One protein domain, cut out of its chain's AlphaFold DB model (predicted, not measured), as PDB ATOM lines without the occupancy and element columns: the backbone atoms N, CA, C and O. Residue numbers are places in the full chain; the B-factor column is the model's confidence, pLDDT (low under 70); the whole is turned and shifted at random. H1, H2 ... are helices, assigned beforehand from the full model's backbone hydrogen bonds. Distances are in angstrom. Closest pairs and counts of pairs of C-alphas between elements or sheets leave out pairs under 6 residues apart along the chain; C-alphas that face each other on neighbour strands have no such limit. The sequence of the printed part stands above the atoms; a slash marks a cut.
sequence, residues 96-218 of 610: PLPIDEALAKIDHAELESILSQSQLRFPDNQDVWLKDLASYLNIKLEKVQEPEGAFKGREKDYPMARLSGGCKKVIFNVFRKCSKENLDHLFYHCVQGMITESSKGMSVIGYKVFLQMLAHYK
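This is residues 96 to 218 of the 610 residues of an uncharacterized protein of Pomacea canaliculata (UniProt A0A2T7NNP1). Five helices form an up-and-down bundle: H2, H3 and H5 make a fanned row with H3 in the middle, and H4 and H6 cover one side of that row, H4 beside H2 and H6 crossing H3 and packing on H5. The short H1 and the long loop of residues 141 to 164 lie towards the end of the domain away from Arg 121. The printed part has 123 residues with six named helices, H1 to H6 in order, and no named strand; its class is all helix. It is compact, with a radius of gyration of the C-alphas of 13.9 A and spans of 40 by 28 by 25 A.

H1, residues 99 to 104, touches no helix. H2, residues 108 to 121, and H3, residues 126 to 140, are a helical hairpin; they touch and run opposite ways at a tilt of 37 degrees, only just steep, with the closest C-alphas, those of Ser 118 and Trp 129, 5.5 A apart. H4, residues 165 to 177, touches H2 with residues 166 to 170 alone, the same way at a shallow tilt of 27 degrees; the closest C-alphas, those of His 108 and Cys 167, are 4.7 A apart. H5, residues 180 to 199, touches H3 with residues 182 to 190 alone, the same way at a shallow tilt of 31 degrees; the C-alphas of Asp 127 and Asn 182 come closest, at 6.2 A. H6, residues 205 to 217, forms a helical hairpin with H5, opposite ways at a shallow tilt of 24 degrees, and the closest C-alphas, those of Met 194 and Tyr 207, are 6.2 A apart. H6 also touches H3, with residues 205 to 210 alone, at a steep tilt of 45 degrees; the closest C-alphas, those of Asn 138 and Gly 206, are 3.8 A apart. H3 is the hub, touching three helices. H4 and H6 are close but not clearly touching, and H2 and H5 are apart. Each O i to N i+4 pair is within hydrogen-bond range in H1, H2, H3, H5 and H6, and 8 of 9 are in H4.

H1 begins at C-alpha 99, (42.538, 3.938, 8.080). H2 measures 19.9 A from first to last C-alpha, H3 21.5 A, H4 18.8 A and H6 18.2 A. H5, the longest helix with 20 residues, runs 29.0 A from C-alpha 180 at (29.841, 19.692, 30.600). H6 ends at C-alpha 217, (34.934, 9.753, 28.065).

The two C-alphas farthest apart, those of Arg 121 and Gly 153, are 42.3 A apart. The printed part has no cut. The link from H3 to H4 is long, with 24 residues; the other links are tight. The mean pLDDT of the printed part is 91.8, and residues 96 to 97 and 148 are under 70.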
ATOM      1  N   PRO A  96      44.502   4.695  -1.808       56.94
ATOM      2  CA  PRO A  96      43.887   5.182  -0.581       56.94
ATOM      3  C   PRO A  96      44.677   4.658   0.617       56.94
ATOM      4  O   PRO A  96      44.902   3.450   0.721       56.94
ATOM      5  N   LEU A  97      45.151   5.563   1.477       68.62
ATOM      6  CA  LEU A  97      45.865   5.163   2.684       68.62
ATOM      7  C   LEU A  97      44.867   4.413   3.584       68.62
ATOM      8  O   LEU A  97      43.782   4.947   3.829       68.62
ATOM      9  N   PRO A  98      45.175   3.196   4.059       83.56
ATOM     10  CA  PRO A  98      44.278   2.483   4.956       83.56
ATOM     11  C   PRO A  98      44.121   3.247   6.279       83.56
ATOM     12  O   PRO A  98      45.076   3.843   6.780       83.56
ATOM     13  N   ILE A  99      42.914   3.205   6.855       87.44
ATOM     14  CA  ILE A  99      42.538   3.938   8.080       87.44
ATOM     15  C   ILE A  99      43.539   3.680   9.219       87.44
ATOM     16  O   ILE A  99      43.964   4.618   9.889       87.44
ATOM     17  N   ASP A 100      43.961   2.423   9.394       88.19
ATOM     18  CA  ASP A 100      44.914   2.008  10.431       88.19
ATOM     19  C   ASP A 100      46.260   2.739  10.317       88.19
ATOM     20  O   ASP A 100      46.774   3.270  11.300       88.19
ATOM     21  N   GLU A 101      46.820   2.790   9.107       87.56
ATOM     22  CA  GLU A 101      48.113   3.424   8.843       87.56
ATOM     23  C   GLU A 101      48.016   4.948   8.970       87.56
ATOM     24  O   GLU A 101      48.926   5.589   9.495       87.56
ATOM     25  N   ALA A 102      46.902   5.530   8.522       90.81
ATOM     26  CA  ALA A 102      46.668   6.963   8.626       90.81
ATOM     27  C   ALA A 102      46.562   7.423  10.088       90.81
ATOM     28  O   ALA A 102      47.177   8.419  10.459       90.81
ATOM     29  N   LEU A 103      45.846   6.672  10.932       91.69
ATOM     30  CA  LEU A 103      45.699   6.978  12.360       91.69
ATOM     31  C   LEU A 103      47.000   6.797  13.141       91.69
ATOM     32  O   LEU A 103      47.287   7.589  14.038       91.69
ATOM     33  N   ALA A 104      47.800   5.789  12.787       89.69
ATOM     34  CA  ALA A 104      49.096   5.550  13.417       89.69
ATOM     35  C   ALA A 104      50.121   6.659  13.116       89.69
ATOM     36  O   ALA A 104      51.014   6.898  13.925       89.69
ATOM     37  N   LYS A 105      49.989   7.345  11.971       91.12
ATOM     38  CA  LYS A 105      50.877   8.440  11.543       91.12
ATOM     39  C   LYS A 105      50.547   9.800  12.162       91.12
ATOM     40  O   LYS A 105      51.306  10.743  11.947       91.12
ATOM     41  N   ILE A 106      49.436   9.935  12.889       92.75
ATOM     42  CA  ILE A 106      49.093  11.201  13.544       92.75
ATOM     43  C   ILE A 106      50.076  11.440  14.691       92.75
ATOM     44  O   ILE A 106      50.107  10.682  15.665       92.75
ATOM     45  N   ASP A 107      50.864  12.507  14.572       92.31
ATOM     46  CA  ASP A 107      51.836  12.881  15.590       92.31
ATOM     47  C   ASP A 107      51.176  13.655  16.739       92.31
ATOM     48  O   ASP A 107      50.444  14.631  16.551       92.31
ATOM     49  N   HIS A 108      51.463  13.203  17.954       93.31
ATOM     50  CA  HIS A 108      51.054  13.850  19.190       93.31
ATOM     51  C   HIS A 108      51.737  15.202  19.422       93.31
ATOM     52  O   HIS A 108      51.088  16.086  19.970       93.31
ATOM     53  N   ALA A 109      52.988  15.396  18.983       94.50
ATOM     54  CA  ALA A 109      53.691  16.664  19.181       94.50
ATOM     55  C   ALA A 109      53.060  17.790  18.344       94.50
ATOM     56  O   ALA A 109      52.881  18.910  18.821       94.50
ATOM     57  N   GLU A 110      52.634  17.484  17.114       94.38
ATOM     58  CA  GLU A 110      51.887  18.424  16.273       94.38
ATOM     59  C   GLU A 110      50.507  18.751  16.876       94.38
ATOM     60  O   GLU A 110      50.091  19.910  16.888       94.38
ATOM     61  N   LEU A 111      49.831  17.755  17.459       94.31
ATOM     62  CA  LEU A 111      48.559  17.949  18.162       94.31
ATOM     63  C   LEU A 111      48.711  18.859  19.400       94.31
ATOM     64  O   LEU A 111      47.869  19.726  19.633       94.31
ATOM     65  N   GLU A 112      49.784  18.688  20.180       95.62
ATOM     66  CA  GLU A 112      50.120  19.563  21.315       95.62
ATOM     67  C   GLU A 112      50.484  20.979  20.869       95.62
ATOM     68  O   GLU A 112      50.076  21.947  21.514       95.62
ATOM     69  N   SER A 113      51.210  21.112  19.757       96.25
ATOM     70  CA  SER A 113      51.561  22.406  19.168       96.25
ATOM     71  C   SER A 113      50.310  23.199  18.783       96.25
ATOM     72  O   SER A 113      50.163  24.355  19.185       96.25
ATOM     73  N   ILE A 114      49.355  22.559  18.098       94.69
ATOM     74  CA  ILE A 114      48.080  23.186  17.718       94.69
ATOM     75  C   ILE A 114      47.279  23.578  18.953       94.69
ATOM     76  O   ILE A 114      46.823  24.715  19.045       94.69
ATOM     77  N   LEU A 115      47.163  22.684  19.939       95.31
ATOM     78  CA  LEU A 115      46.480  23.002  21.191       95.31
ATOM     79  C   LEU A 115      47.110  24.211  21.892       95.31
ATOM     80  O   LEU A 115      46.391  25.100  22.344       95.31
ATOM     81  N   SER A 116      48.440  24.253  21.966       95.62
ATOM     82  CA  SER A 116      49.183  25.346  22.598       95.62
ATOM     83  C   SER A 116      48.963  26.662  21.854       95.62
ATOM     84  O   SER A 116      48.747  27.700  22.480       95.62
ATOM     85  N   GLN A 117      48.945  26.628  20.520       95.69
ATOM     86  CA  GLN A 117      48.652  27.795  19.695       95.69
ATOM     87  C   GLN A 117      47.218  28.300  19.912       95.69
ATOM     88  O   GLN A 117      47.013  29.505  20.074       95.69
ATOM     89  N   SER A 118      46.231  27.404  19.957       94.12
ATOM     90  CA  SER A 118      44.833  27.763  20.218       94.12
ATOM     91  C   SER A 118      44.640  28.312  21.632       94.12
ATOM     92  O   SER A 118      43.925  29.298  21.810       94.12
ATOM     93  N   GLN A 119      45.323  27.743  22.631       95.56
ATOM     94  CA  GLN A 119      45.318  28.235  24.013       95.56
ATOM     95  C   GLN A 119      45.963  29.611  24.142       95.56
ATOM     96  O   GLN A 119      45.447  30.457  24.862       95.56
ATOM     97  N   LEU A 120      47.050  29.864  23.414       95.88
ATOM     98  CA  LEU A 120      47.719  31.160  23.428       95.88
ATOM     99  C   LEU A 120      46.885  32.246  22.734       95.88
ATOM    100  O   LEU A 120      46.834  33.378  23.207       95.88
ATOM    101  N   ARG A 121      46.212  31.910  21.625       96.19
ATOM    102  CA  ARG A 121      45.358  32.858  20.887       96.19
ATOM    103  C   ARG A 121      44.010  33.096  21.563       96.19
ATOM    104  O   ARG A 121      43.479  34.198  21.457       96.19
ATOM    105  N   PHE A 122      43.461  32.086  22.237       93.94
ATOM    106  CA  PHE A 122      42.139  32.146  22.857       93.94
ATOM    107  C   PHE A 122      42.122  31.524  24.272       93.94
ATOM    108  O   PHE A 122      41.494  30.482  24.453       93.94
ATOM    109  N   PRO A 123      42.759  32.139  25.289       90.75
ATOM    110  CA  PRO A 123      42.972  31.533  26.617       90.75
ATOM    111  C   PRO A 123      41.711  31.140  27.402       90.75
ATOM    112  O   PRO A 123      41.755  30.216  28.211       90.75
ATOM    113  N   ASP A 124      40.581  31.794  27.135       90.19
ATOM    114  CA  ASP A 124      39.320  31.544  27.845       90.19
ATOM    115  C   ASP A 124      38.266  30.847  26.971       90.19
ATOM    116  O   ASP A 124      37.148  30.582  27.417       90.19
ATOM    117  N   ASN A 125      38.598  30.518  25.715       92.19
ATOM    118  CA  ASN A 125      37.643  29.941  24.770       92.19
ATOM    119  C   ASN A 125      37.915  28.456  24.512       92.19
ATOM    120  O   ASN A 125      38.453  28.052  23.481       92.19
ATOM    121  N   GLN A 126      37.475  27.632  25.459       91.69
ATOM    122  CA  GLN A 126      37.636  26.178  25.398       91.69
ATOM    123  C   GLN A 126      36.955  25.535  24.180       91.69
ATOM    124  O   GLN A 126      37.398  24.490  23.707       91.69
ATOM    125  N   ASP A 127      35.879  26.143  23.676       91.50
ATOM    126  CA  ASP A 127      35.151  25.654  22.503       91.50
ATOM    127  C   ASP A 127      36.020  25.721  21.237       91.50
ATOM    128  O   ASP A 127      36.065  24.761  20.467       91.50
ATOM    129  N   VAL A 128      36.804  26.793  21.073       93.31
ATOM    130  CA  VAL A 128      37.757  26.926  19.960       93.31
ATOM    131  C   VAL A 128      38.843  25.855  20.034       93.31
ATOM    132  O   VAL A 128      39.113  25.201  19.034       93.31
ATOM    133  N   TRP A 129      39.409  25.592  21.217       94.31
ATOM    134  CA  TRP A 129      40.459  24.573  21.371       94.31
ATOM    135  C   TRP A 129      39.988  23.197  20.923       94.31
ATOM    136  O   TRP A 129      40.689  22.462  20.232       94.31
ATOM    137  N   LEU A 130      38.774  22.846  21.332       94.94
ATOM    138  CA  LEU A 130      38.168  21.568  21.017       94.94
ATOM    139  C   LEU A 130      37.829  21.453  19.526       94.94
ATOM    140  O   LEU A 130      38.068  20.403  18.926       94.94
ATOM    141  N   LYS A 131      37.305  22.527  18.923       95.19
ATOM    142  CA  LYS A 131      37.019  22.596  17.485       95.19
ATOM    143  C   LYS A 131      38.290  22.493  16.647       95.19
ATOM    144  O   LYS A 131      38.283  21.754  15.663       95.19
ATOM    145  N   ASP A 132      39.373  23.149  17.057       94.69
ATOM    146  CA  ASP A 132      40.666  23.085  16.371       94.69
ATOM    147  C   ASP A 132      41.246  21.665  16.416       94.69
ATOM    148  O   ASP A 132      41.679  21.144  15.389       94.69
ATOM    149  N   LEU A 133      41.167  20.982  17.567       96.19
ATOM    150  CA  LEU A 133      41.598  19.585  17.695       96.19
ATOM    151  C   LEU A 133      40.776  18.628  16.819       96.19
ATOM    152  O   LEU A 133      41.345  17.774  16.135       96.19
ATOM    153  N   ALA A 134      39.447  18.760  16.827       95.75
ATOM    154  CA  ALA A 134      38.571  17.938  15.995       95.75
ATOM    155  C   ALA A 134      38.833  18.172  14.498       95.75
ATOM    156  O   ALA A 134      38.966  17.215  13.729       95.75
ATOM    157  N   SER A 135      38.968  19.440  14.102       94.31
ATOM    158  CA  SER A 135      39.244  19.842  12.720       94.31
ATOM    159  C   SER A 135      40.609  19.341  12.264       94.31
ATOM    160  O   SER A 135      40.726  18.792  11.172       94.31
ATOM    161  N   TYR A 136      41.631  19.444  13.116       94.88
ATOM    162  CA  TYR A 136      42.968  18.931  12.826       94.88
ATOM    163  C   TYR A 136      42.958  17.430  12.524       94.88
ATOM    164  O   TYR A 136      43.515  17.005  11.508       94.88
ATOM    165  N   LEU A 137      42.295  16.626  13.365       94.75
ATOM    166  CA  LEU A 137      42.168  15.190  13.110       94.75
ATOM    167  C   LEU A 137      41.479  14.922  11.771       94.75
ATOM    168  O   LEU A 137      41.885  14.012  11.049       94.75
ATOM    169  N   ASN A 138      40.453  15.706  11.427       94.12
ATOM    170  CA  ASN A 138      39.740  15.515  10.171       94.12
ATOM    171  C   ASN A 138      40.585  15.899   8.952       94.12
ATOM    172  O   ASN A 138      40.655  15.122   8.004       94.12
ATOM    173  N   ILE A 139      41.316  17.013   9.018       92.56
ATOM    174  CA  ILE A 139      42.248  17.456   7.969       92.56
ATOM    175  C   ILE A 139      43.348  16.412   7.741       92.56
ATOM    176  O   ILE A 139      43.638  16.040   6.604       92.56
ATOM    177  N   LYS A 140      43.937  15.862   8.811       92.31
ATOM    178  CA  LYS A 140      44.968  14.813   8.687       92.31
ATOM    179  C   LYS A 140      44.448  13.533   8.032       92.31
ATOM    180  O   LYS A 140      45.232  12.788   7.446       92.31
ATOM    181  N   LEU A 141      43.141  13.289   8.099       91.25
ATOM    182  CA  LEU A 141      42.475  12.110   7.547       91.25
ATOM    183  C   LEU A 141      41.636  12.419   6.297       91.25
ATOM    184  O   LEU A 141      40.917  11.542   5.817       91.25
ATOM    185  N   GLU A 142      41.756  13.623   5.728       87.50
ATOM    186  CA  GLU A 142      40.933  14.100   4.608       87.50
ATOM    187  C   GLU A 142      41.042  13.188   3.374       87.50
ATOM    188  O   GLU A 142      40.056  12.920   2.688       87.50
ATOM    189  N   LYS A 143      42.245  12.653   3.124       83.81
ATOM    190  CA  LYS A 143      42.553  11.784   1.972       83.81
ATOM    191  C   LYS A 143      42.211  10.306   2.196       83.81
ATOM    192  O   LYS A 143      42.413   9.494   1.293       83.81
ATOM    193  N   VAL A 144      41.747   9.937   3.388       85.44
ATOM    194  CA  VAL A 144      41.403   8.553   3.727       85.44
ATOM    195  C   VAL A 144      39.976   8.280   3.272       85.44
ATOM    196  O   VAL A 144      39.047   8.972   3.675       85.44
ATOM    197  N   GLN A 145      39.789   7.261   2.437       78.62
ATOM    198  CA  GLN A 145      38.451   6.837   2.026       78.62
ATOM    199  C   GLN A 145      37.864   5.874   3.060       78.62
ATOM    200  O   GLN A 145      38.545   4.950   3.506       78.62
ATOM    201  N   GLU A 146      36.594   6.071   3.416       80.69
ATOM    202  CA  GLU A 146      35.824   5.138   4.240       80.69
ATOM    203  C   GLU A 146      35.066   4.168   3.316       80.69
ATOM    204  O   GLU A 146      34.045   4.555   2.741       80.69
ATOM    205  N   PRO A 147      35.547   2.926   3.115       73.88
ATOM    206  CA  PRO A 147      34.782   1.932   2.372       73.88
ATOM    207  C   PRO A 147      33.474   1.592   3.097       73.88
ATOM    208  O   PRO A 147      33.363   1.709   4.320       73.88
ATOM    209  N   GLU A 148      32.471   1.138   2.348       69.62
ATOM    210  CA  GLU A 148      31.196   0.721   2.930       69.62
ATOM    211  C   GLU A 148      31.420  -0.391   3.967       69.62
ATOM    212  O   GLU A 148      32.070  -1.399   3.694       69.62
ATOM    213  N   GLY A 149      30.920  -0.184   5.187       72.12
ATOM    214  CA  GLY A 149      31.129  -1.128   6.284       72.12
ATOM    215  C   GLY A 149      32.549  -1.141   6.861       72.12
ATOM    216  O   GLY A 149      32.897  -2.116   7.518       72.12
ATOM    217  N   ALA A 150      33.352  -0.081   6.686       74.12
ATOM    218  CA  ALA A 150      34.730   0.020   7.198       74.12
ATOM    219  C   ALA A 150      34.907  -0.347   8.685       74.12
ATOM    220  O   ALA A 150      35.992  -0.764   9.095       74.12
ATOM    221  N   PHE A 151      33.863  -0.178   9.498       81.44
ATOM    222  CA  PHE A 151      33.880  -0.465  10.936       81.44
ATOM    223  C   PHE A 151      33.269  -1.824  11.305       81.44
ATOM    224  O   PHE A 151      33.377  -2.255  12.451       81.44
ATOM    225  N   LYS A 152      32.628  -2.519  10.359       79.44
ATOM    226  CA  LYS A 152      31.910  -3.766  10.631       79.44
ATOM    227  C   LYS A 152      32.880  -4.912  10.921       79.44
ATOM    228  O   LYS A 152      33.853  -5.106  10.198       79.44
ATOM    229  N   GLY A 153      32.601  -5.684  11.974       77.69
ATOM    230  CA  GLY A 153      33.425  -6.830  12.385       77.69
ATOM    231  C   GLY A 153      34.793  -6.458  12.974       77.69
ATOM    232  O   GLY A 153      35.652  -7.325  13.116       77.69
ATOM    233  N   ARG A 154      35.014  -5.178  13.291       86.12
ATOM    234  CA  ARG A 154      36.228  -4.691  13.957       86.12
ATOM    235  C   ARG A 154      36.044  -4.716  15.477       86.12
ATOM    236  O   ARG A 154      34.945  -4.923  15.987       86.12
ATOM    237  N   GLU A 155      37.142  -4.515  16.199       86.81
ATOM    238  CA  GLU A 155      37.122  -4.348  17.656       86.81
ATOM    239  C   GLU A 155      36.200  -3.191  18.073       86.81
ATOM    240  O   GLU A 155      36.084  -2.194  17.360       86.81
ATOM    241  N   LYS A 156      35.566  -3.311  19.245       86.56
ATOM    242  CA  LYS A 156      34.562  -2.347  19.730       86.56
ATOM    243  C   LYS A 156      35.071  -0.900  19.786       86.56
ATOM    244  O   LYS A 156      34.317   0.018  19.501       86.56
ATOM    245  N   ASP A 157      36.357  -0.712  20.080       89.88
ATOM    246  CA  ASP A 157      36.975   0.609  20.234       89.88
ATOM    247  C   ASP A 157      37.552   1.161  18.917       89.88
ATOM    248  O   ASP A 157      38.176   2.220  18.903       89.88
ATOM    249  N   TYR A 158      37.392   0.458  17.792       91.75
ATOM    250  CA  TYR A 158      37.817   0.942  16.478       91.75
ATOM    251  C   TYR A 158      36.890   2.070  15.985       91.75
ATOM    252  O   TYR A 158      35.674   1.961  16.156       91.75
ATOM    253  N   PRO A 159      37.403   3.131  15.329       92.88
ATOM    254  CA  PRO A 159      38.803   3.406  14.982       92.88
ATOM    255  C   PRO A 159      39.675   4.028  16.082       92.88
ATOM    256  O   PRO A 159      40.900   3.995  15.954       92.88
ATOM    257  N   MET A 160      39.101   4.558  17.168       94.00
ATOM    258  CA  MET A 160      39.848   5.196  18.263       94.00
ATOM    259  C   MET A 160      41.006   4.327  18.781       94.00
ATOM    260  O   MET A 160      42.074   4.854  19.092       94.00
ATOM    261  N   ALA A 161      40.847   3.005  18.848       91.75
ATOM    262  CA  ALA A 161      41.872   2.057  19.280       91.75
ATOM    263  C   ALA A 161      43.219   2.255  18.561       91.75
ATOM    264  O   ALA A 161      44.261   2.178  19.213       91.75
ATOM    265  N   ARG A 162      43.198   2.615  17.272       92.75
ATOM    266  CA  ARG A 162      44.390   2.785  16.423       92.75
ATOM    267  C   ARG A 162      45.086   4.132  16.575       92.75
ATOM    268  O   ARG A 162      46.223   4.273  16.138       92.75
ATOM    269  N   LEU A 163      44.442   5.104  17.217       94.19
ATOM    270  CA  LEU A 163      45.075   6.376  17.545       94.19
ATOM    271  C   LEU A 163      46.154   6.165  18.623       94.19
ATOM    272  O   LEU A 163      45.939   5.432  19.598       94.19
ATOM    273  N   SER A 164      47.306   6.821  18.459       94.19
ATOM    274  CA  SER A 164      48.437   6.691  19.381       94.19
ATOM    275  C   SER A 164      48.056   7.070  20.821       94.19
ATOM    276  O   SER A 164      47.201   7.928  21.074       94.19
ATOM    277  N   GLY A 165      48.707   6.434  21.801       94.00
ATOM    278  CA  GLY A 165      48.476   6.731  23.219       94.00
ATOM    279  C   GLY A 165      48.783   8.189  23.587       94.00
ATOM    280  O   GLY A 165      48.105   8.749  24.446       94.00
ATOM    281  N   GLY A 166      49.757   8.811  22.910       95.19
ATOM    282  CA  GLY A 166      50.086  10.232  23.057       95.19
ATOM    283  C   GLY A 166      48.923  11.130  22.637       95.19
ATOM    284  O   GLY A 166      48.411  11.884  23.460       95.19
ATOM    285  N   CYS A 167      48.414  10.968  21.411       95.62
ATOM    286  CA  CYS A 167      47.273  11.746  20.917       95.62
ATOM    287  C   CYS A 167      46.031  11.585  21.809       95.62
ATOM    288  O   CYS A 167      45.366  12.569  22.137       95.62
ATOM    289  N   LYS A 168      45.752  10.353  22.263       96.38
ATOM    290  CA  LYS A 168      44.651  10.084  23.199       96.38
ATOM    291  C   LYS A 168      44.788  10.893  24.487       96.38
ATOM    292  O   LYS A 168      43.822  11.517  24.925       96.38
ATOM    293  N   LYS A 169      45.982  10.899  25.091       96.81
ATOM    294  CA  LYS A 169      46.259  11.633  26.337       96.81
ATOM    295  C   LYS A 169      46.035  13.134  26.175       96.81
ATOM    296  O   LYS A 169      45.376  13.718  27.032       96.81
ATOM    297  N   VAL A 170      46.523  13.732  25.087       96.50
ATOM    298  CA  VAL A 170      46.357  15.168  24.799       96.50
ATOM    299  C   VAL A 170      44.875  15.544  24.777       96.50
ATOM    300  O   VAL A 170      44.445  16.403  25.544       96.50
ATOM    301  N   ILE A 171      44.070  14.839  23.981       96.75
ATOM    302  CA  ILE A 171      42.634  15.122  23.829       96.75
ATOM    303  C   ILE A 171      41.878  14.898  25.146       96.75
ATOM    304  O   ILE A 171      41.117  15.766  25.574       96.75
ATOM    305  N   PHE A 172      42.121  13.783  25.848       97.00
ATOM    306  CA  PHE A 172      41.467  13.530  27.138       97.00
ATOM    307  C   PHE A 172      41.842  14.566  28.205       97.00
ATOM    308  O   PHE A 172      41.008  14.905  29.044       97.00
ATOM    309  N   ASN A 173      43.066  15.095  28.185       96.00
ATOM    310  CA  ASN A 173      43.465  16.169  29.094       96.00
ATOM    311  C   ASN A 173      42.678  17.456  28.840       96.00
ATOM    312  O   ASN A 173      42.331  18.138  29.802       96.00
ATOM    313  N   VAL A 174      42.352  17.766  27.583       95.38
ATOM    314  CA  VAL A 174      41.481  18.904  27.258       95.38
ATOM    315  C   VAL A 174      40.052  18.626  27.713       95.38
ATOM    316  O   VAL A 174      39.488  19.447  28.426       95.38
ATOM    317  N   PHE A 175      39.499  17.440  27.431       96.88
ATOM    318  CA  PHE A 175      38.145  17.083  27.882       96.88
ATOM    319  C   PHE A 175      37.962  17.208  29.400       96.88
ATOM    320  O   PHE A 175      36.904  17.632  29.855       96.88
ATOM    321  N   ARG A 176      38.989  16.880  30.196       95.75
ATOM    322  CA  ARG A 176      38.967  17.042  31.662       95.75
ATOM    323  C   ARG A 176      38.907  18.495  32.124       95.75
ATOM    324  O   ARG A 176      38.386  18.749  33.203       95.75
ATOM    325  N   LYS A 177      39.448  19.426  31.339       93.00
ATOM    326  CA  LYS A 177      39.466  20.864  31.652       93.00
ATOM    327  C   LYS A 177      38.190  21.581  31.202       93.00
ATOM    328  O   LYS A 177      37.958  22.713  31.621       93.00
ATOM    329  N   CYS A 178      37.382  20.942  30.356       94.00
ATOM    330  CA  CYS A 178      36.185  21.543  29.784       94.00
ATOM    331  C   CYS A 178      34.925  21.300  30.622       94.00
ATOM    332  O   CYS A 178      34.741  20.231  31.208       94.00
ATOM    333  N   SER A 179      34.029  22.291  30.638       93.38
ATOM    334  CA  SER A 179      32.707  22.164  31.265       93.38
ATOM    335  C   SER A 179      31.838  21.123  30.545       93.38
ATOM    336  O   SER A 179      32.087  20.744  29.394       93.38
ATOM    337  N   LYS A 180      30.781  20.644  31.213       93.06
ATOM    338  CA  LYS A 180      29.841  19.692  30.600       93.06
ATOM    339  C   LYS A 180      29.114  20.335  29.416       93.06
ATOM    340  O   LYS A 180      28.898  19.668  28.409       93.06
ATOM    341  N   GLU A 181      28.768  21.605  29.547       93.19
ATOM    342  CA  GLU A 181      28.025  22.406  28.581       93.19
ATOM    343  C   GLU A 181      28.847  22.611  27.302       93.19
ATOM    344  O   GLU A 181      28.329  22.434  26.200       93.19
ATOM    345  N   ASN A 182      30.149  22.887  27.440       93.50
ATOM    346  CA  ASN A 182      31.051  23.031  26.299       93.50
ATOM    347  C   ASN A 182      31.222  21.702  25.554       93.50
ATOM    348  O   ASN A 182      31.170  21.678  24.327       93.50
ATOM    349  N   LEU A 183      31.382  20.589  26.278       96.19
ATOM    350  CA  LEU A 183      31.495  19.262  25.665       96.19
ATOM    351  C   LEU A 183      30.203  18.831  24.955       96.19
ATOM    352  O   LEU A 183      30.274  18.230  23.885       96.19
ATOM    353  N   ASP A 184      29.035  19.148  25.520       94.94
ATOM    354  CA  ASP A 184      27.736  18.913  24.879       94.94
ATOM    355  C   ASP A 184      27.590  19.720  23.579       94.94
ATOM    356  O   ASP A 184      27.292  19.156  22.522       94.94
ATOM    357  N   HIS A 185      27.852  21.031  23.631       94.69
ATOM    358  CA  HIS A 185      27.785  21.890  22.449       94.69
ATOM    359  C   HIS A 185      28.736  21.409  21.347       94.69
ATOM    360  O   HIS A 185      28.331  21.270  20.191       94.69
ATOM    361  N   LEU A 186      29.978  21.101  21.720       96.25
ATOM    362  CA  LEU A 186      30.994  20.582  20.818       96.25
ATOM    363  C   LEU A 186      30.564  19.273  20.160       96.25
ATOM    364  O   LEU A 186      30.734  19.124  18.952       96.25
ATOM    365  N   PHE A 187      30.021  18.322  20.927       97.69
ATOM    366  CA  PHE A 187      29.604  17.035  20.378       97.69
ATOM    367  C   PHE A 187      28.571  17.244  19.264       97.69
ATOM    368  O   PHE A 187      28.738  16.734  18.156       97.69
ATOM    369  N   TYR A 188      27.550  18.066  19.520       97.25
ATOM    370  CA  TYR A 188      26.544  18.402  18.513       97.25
ATOM    371  C   TYR A 188      27.151  19.137  17.307       97.25
ATOM    372  O   TYR A 188      26.882  18.767  16.163       97.25
ATOM    373  N   HIS A 189      28.021  20.121  17.549       96.69
ATOM    374  CA  HIS A 189      28.714  20.868  16.497       96.69
ATOM    375  C   HIS A 189      29.543  19.947  15.588       96.69
ATOM    376  O   HIS A 189      29.463  20.045  14.366       96.69
ATOM    377  N   CYS A 190      30.305  19.014  16.159       97.38
ATOM    378  CA  CYS A 190      31.098  18.049  15.399       97.38
ATOM    379  C   CYS A 190      30.222  17.064  14.609       97.38
ATOM    380  O   CYS A 190      30.585  16.705  13.493       97.38
ATOM    381  N   VAL A 191      29.051  16.661  15.124       97.44
ATOM    382  CA  VAL A 191      28.081  15.858  14.352       97.44
ATOM    383  C   VAL A 191      27.556  16.643  13.146       97.44
ATOM    384  O   VAL A 191      27.486  16.097  12.044       97.44
ATOM    385  N   GLN A 192      27.226  17.927  13.315       96.06
ATOM    386  CA  GLN A 192      26.807  18.784  12.202       96.06
ATOM    387  C   GLN A 192      27.937  18.983  11.184       96.06
ATOM    388  O   GLN A 192      27.714  18.784   9.991       96.06
ATOM    389  N   GLY A 193      29.151  19.291  11.652       95.00
ATOM    390  CA  GLY A 193      30.346  19.430  10.817       95.00
ATOM    391  C   GLY A 193      30.624  18.171   9.997       95.00
ATOM    392  O   GLY A 193      30.778  18.253   8.780       95.00
ATOM    393  N   MET A 194      30.545  16.995  10.626       95.31
ATOM    394  CA  MET A 194      30.628  15.701   9.946       95.31
ATOM    395  C   MET A 194      29.607  15.589   8.803       95.31
ATOM    396  O   MET A 194      29.956  15.188   7.696       95.31
ATOM    397  N   ILE A 195      28.342  15.945   9.020       94.25
ATOM    398  CA  ILE A 195      27.314  15.841   7.970       94.25
ATOM    399  C   ILE A 195      27.573  16.843   6.842       94.25
ATOM    400  O   ILE A 195      27.441  16.495   5.663       94.25
ATOM    401  N   THR A 196      27.960  18.072   7.185       93.62
ATOM    402  CA  THR A 196      28.294  19.117   6.214       93.62
ATOM    403  C   THR A 196      29.476  18.701   5.344       93.62
ATOM    404  O   THR A 196      29.393  18.800   4.122       93.62
ATOM    405  N   GLU A 197      30.557  18.190   5.926       91.88
ATOM    406  CA  GLU A 197      31.734  17.757   5.172       91.88
ATOM    407  C   GLU A 197      31.474  16.485   4.360       91.88
ATOM    408  O   GLU A 197      31.826  16.423   3.180       91.88
ATOM    409  N   SER A 198      30.730  15.528   4.923       90.81
ATOM    410  CA  SER A 198      30.270  14.344   4.192       90.81
ATOM    411  C   SER A 198      29.430  14.721   2.967       90.81
ATOM    412  O   SER A 198      29.564  14.100   1.914       90.81
ATOM    413  N   SER A 199      28.596  15.765   3.056       89.94
ATOM    414  CA  SER A 199      27.802  16.238   1.910       89.94
ATOM    415  C   SER A 199      28.652  16.797   0.762       89.94
ATOM    416  O   SER A 199      28.200  16.796  -0.380       89.94
ATOM    417  N   LYS A 200      29.888  17.219   1.057       90.69
ATOM    418  CA  LYS A 200      30.892  17.667   0.080       90.69
ATOM    419  C   LYS A 200      31.763  16.513  -0.443       90.69
ATOM    420  O   LYS A 200      32.671  16.754  -1.228       90.69
ATOM    421  N   GLY A 201      31.512  15.275  -0.008       86.50
ATOM    422  CA  GLY A 201      32.316  14.105  -0.367       86.50
ATOM    423  C   GLY A 201      33.678  14.040   0.329       86.50
ATOM    424  O   GLY A 201      34.538  13.283  -0.114       86.50
ATOM    425  N   MET A 202      33.886  14.823   1.392       88.75
ATOM    426  CA  MET A 202      35.124  14.810   2.175       88.75
ATOM    427  C   MET A 202      35.087  13.701   3.233       88.75
ATOM    428  O   MET A 202      34.015  13.273   3.673       88.75
ATOM    429  N   SER A 203      36.267  13.226   3.639       89.50
ATOM    430  CA  SER A 203      36.395  12.264   4.736       89.50
ATOM    431  C   SER A 203      35.926  12.877   6.055       89.50
ATOM    432  O   SER A 203      36.150  14.054   6.325       89.50
ATOM    433  N   VAL A 204      35.287  12.060   6.890       93.31
ATOM    434  CA  VAL A 204      34.792  12.459   8.219       93.31
ATOM    435  C   VAL A 204      35.358  11.595   9.345       93.31
ATOM    436  O   VAL A 204      34.851  11.590  10.469       93.31
ATOM    437  N   ILE A 205      36.393  10.811   9.040       93.44
ATOM    438  CA  ILE A 205      36.958   9.831   9.968       93.44
ATOM    439  C   ILE A 205      37.554  10.533  11.195       93.44
ATOM    440  O   ILE A 205      37.424  10.020  12.304       93.44
ATOM    441  N   GLY A 206      38.141  11.723  11.031       95.00
ATOM    442  CA  GLY A 206      38.681  12.488  12.157       95.00
ATOM    443  C   GLY A 206      37.598  12.930  13.133       95.00
ATOM    444  O   GLY A 206      37.744  12.707  14.336       95.00
ATOM    445  N   TYR A 207      36.468  13.439  12.626       96.62
ATOM    446  CA  TYR A 207      35.306  13.711  13.478       96.62
ATOM    447  C   TYR A 207      34.790  12.443  14.153       96.62
ATOM    448  O   TYR A 207      34.520  12.474  15.350       96.62
ATOM    449  N   LYS A 208      34.689  11.319  13.431       95.56
ATOM    450  CA  LYS A 208      34.240  10.037  14.002       95.56
ATOM    451  C   LYS A 208      35.135   9.570  15.153       95.56
ATOM    452  O   LYS A 208      34.610   9.202  16.199       95.56
ATOM    453  N   VAL A 209      36.459   9.635  14.997       96.19
ATOM    454  CA  VAL A 209      37.427   9.295  16.059       96.19
ATOM    455  C   VAL A 209      37.264  10.227  17.258       96.19
ATOM    456  O   VAL A 209      37.167   9.760  18.391       96.19
ATOM    457  N   PHE A 210      37.192  11.537  17.020       97.56
ATOM    458  CA  PHE A 210      37.059  12.530  18.083       97.56
ATOM    459  C   PHE A 210      35.740  12.380  18.861       97.56
ATOM    460  O   PHE A 210      35.731  12.380  20.093       97.56
ATOM    461  N   LEU A 211      34.628  12.181  18.148       97.81
ATOM    462  CA  LEU A 211      33.302  11.950  18.723       97.81
ATOM    463  C   LEU A 211      33.234  10.621  19.484       97.81
ATOM    464  O   LEU A 211      32.655  10.582  20.568       97.81
ATOM    465  N   GLN A 212      33.863   9.557  18.975       97.38
ATOM    466  CA  GLN A 212      33.982   8.279  19.682       97.38
ATOM    467  C   GLN A 212      34.754   8.443  20.997       97.38
ATOM    468  O   GLN A 212      34.287   7.979  22.034       97.38
ATOM    469  N   MET A 213      35.887   9.155  20.987       97.56
ATOM    470  CA  MET A 213      36.647   9.454  22.207       97.56
ATOM    471  C   MET A 213      35.814  10.229  23.227       97.56
ATOM    472  O   MET A 213      35.853   9.933  24.421       97.56
ATOM    473  N   LEU A 214      35.057  11.219  22.761       97.50
ATOM    474  CA  LEU A 214      34.228  12.049  23.620       97.50
ATOM    475  C   LEU A 214      33.052  11.251  24.215       97.50
ATOM    476  O   LEU A 214      32.826  11.306  25.425       97.50
ATOM    477  N   ALA A 215      32.374  10.432  23.404       97.31
ATOM    478  CA  ALA A 215      31.333   9.512  23.863       97.31
ATOM    479  C   ALA A 215      31.873   8.451  24.836       97.31
ATOM    480  O   ALA A 215      31.181   8.101  25.785       97.31
ATOM    481  N   HIS A 216      33.108   7.979  24.649       95.75
ATOM    482  CA  HIS A 216      33.765   7.049  25.569       95.75
ATOM    483  C   HIS A 216      34.176   7.730  26.887       95.75
ATOM    484  O   HIS A 216      34.151   7.104  27.944       95.75
ATOM    485  N   TYR A 217      34.573   9.005  26.855       96.44
ATOM    486  CA  TYR A 217      34.934   9.753  28.065       96.44
ATOM    487  C   TYR A 217      33.713  10.112  28.915       96.44
ATOM    488  O   TYR A 217      33.763  10.013  30.142       96.44
ATOM    489  N   LYS A 218      32.624  10.562  28.279       96.44
ATOM    490  CA  LYS A 218      31.431  11.039  28.985       96.44
ATOM    491  C   LYS A 218      30.143  10.662  28.234       96.44
ATOM    492  O   LYS A 218      29.513  11.542  27.657       96.44
TER     493      LYS A 218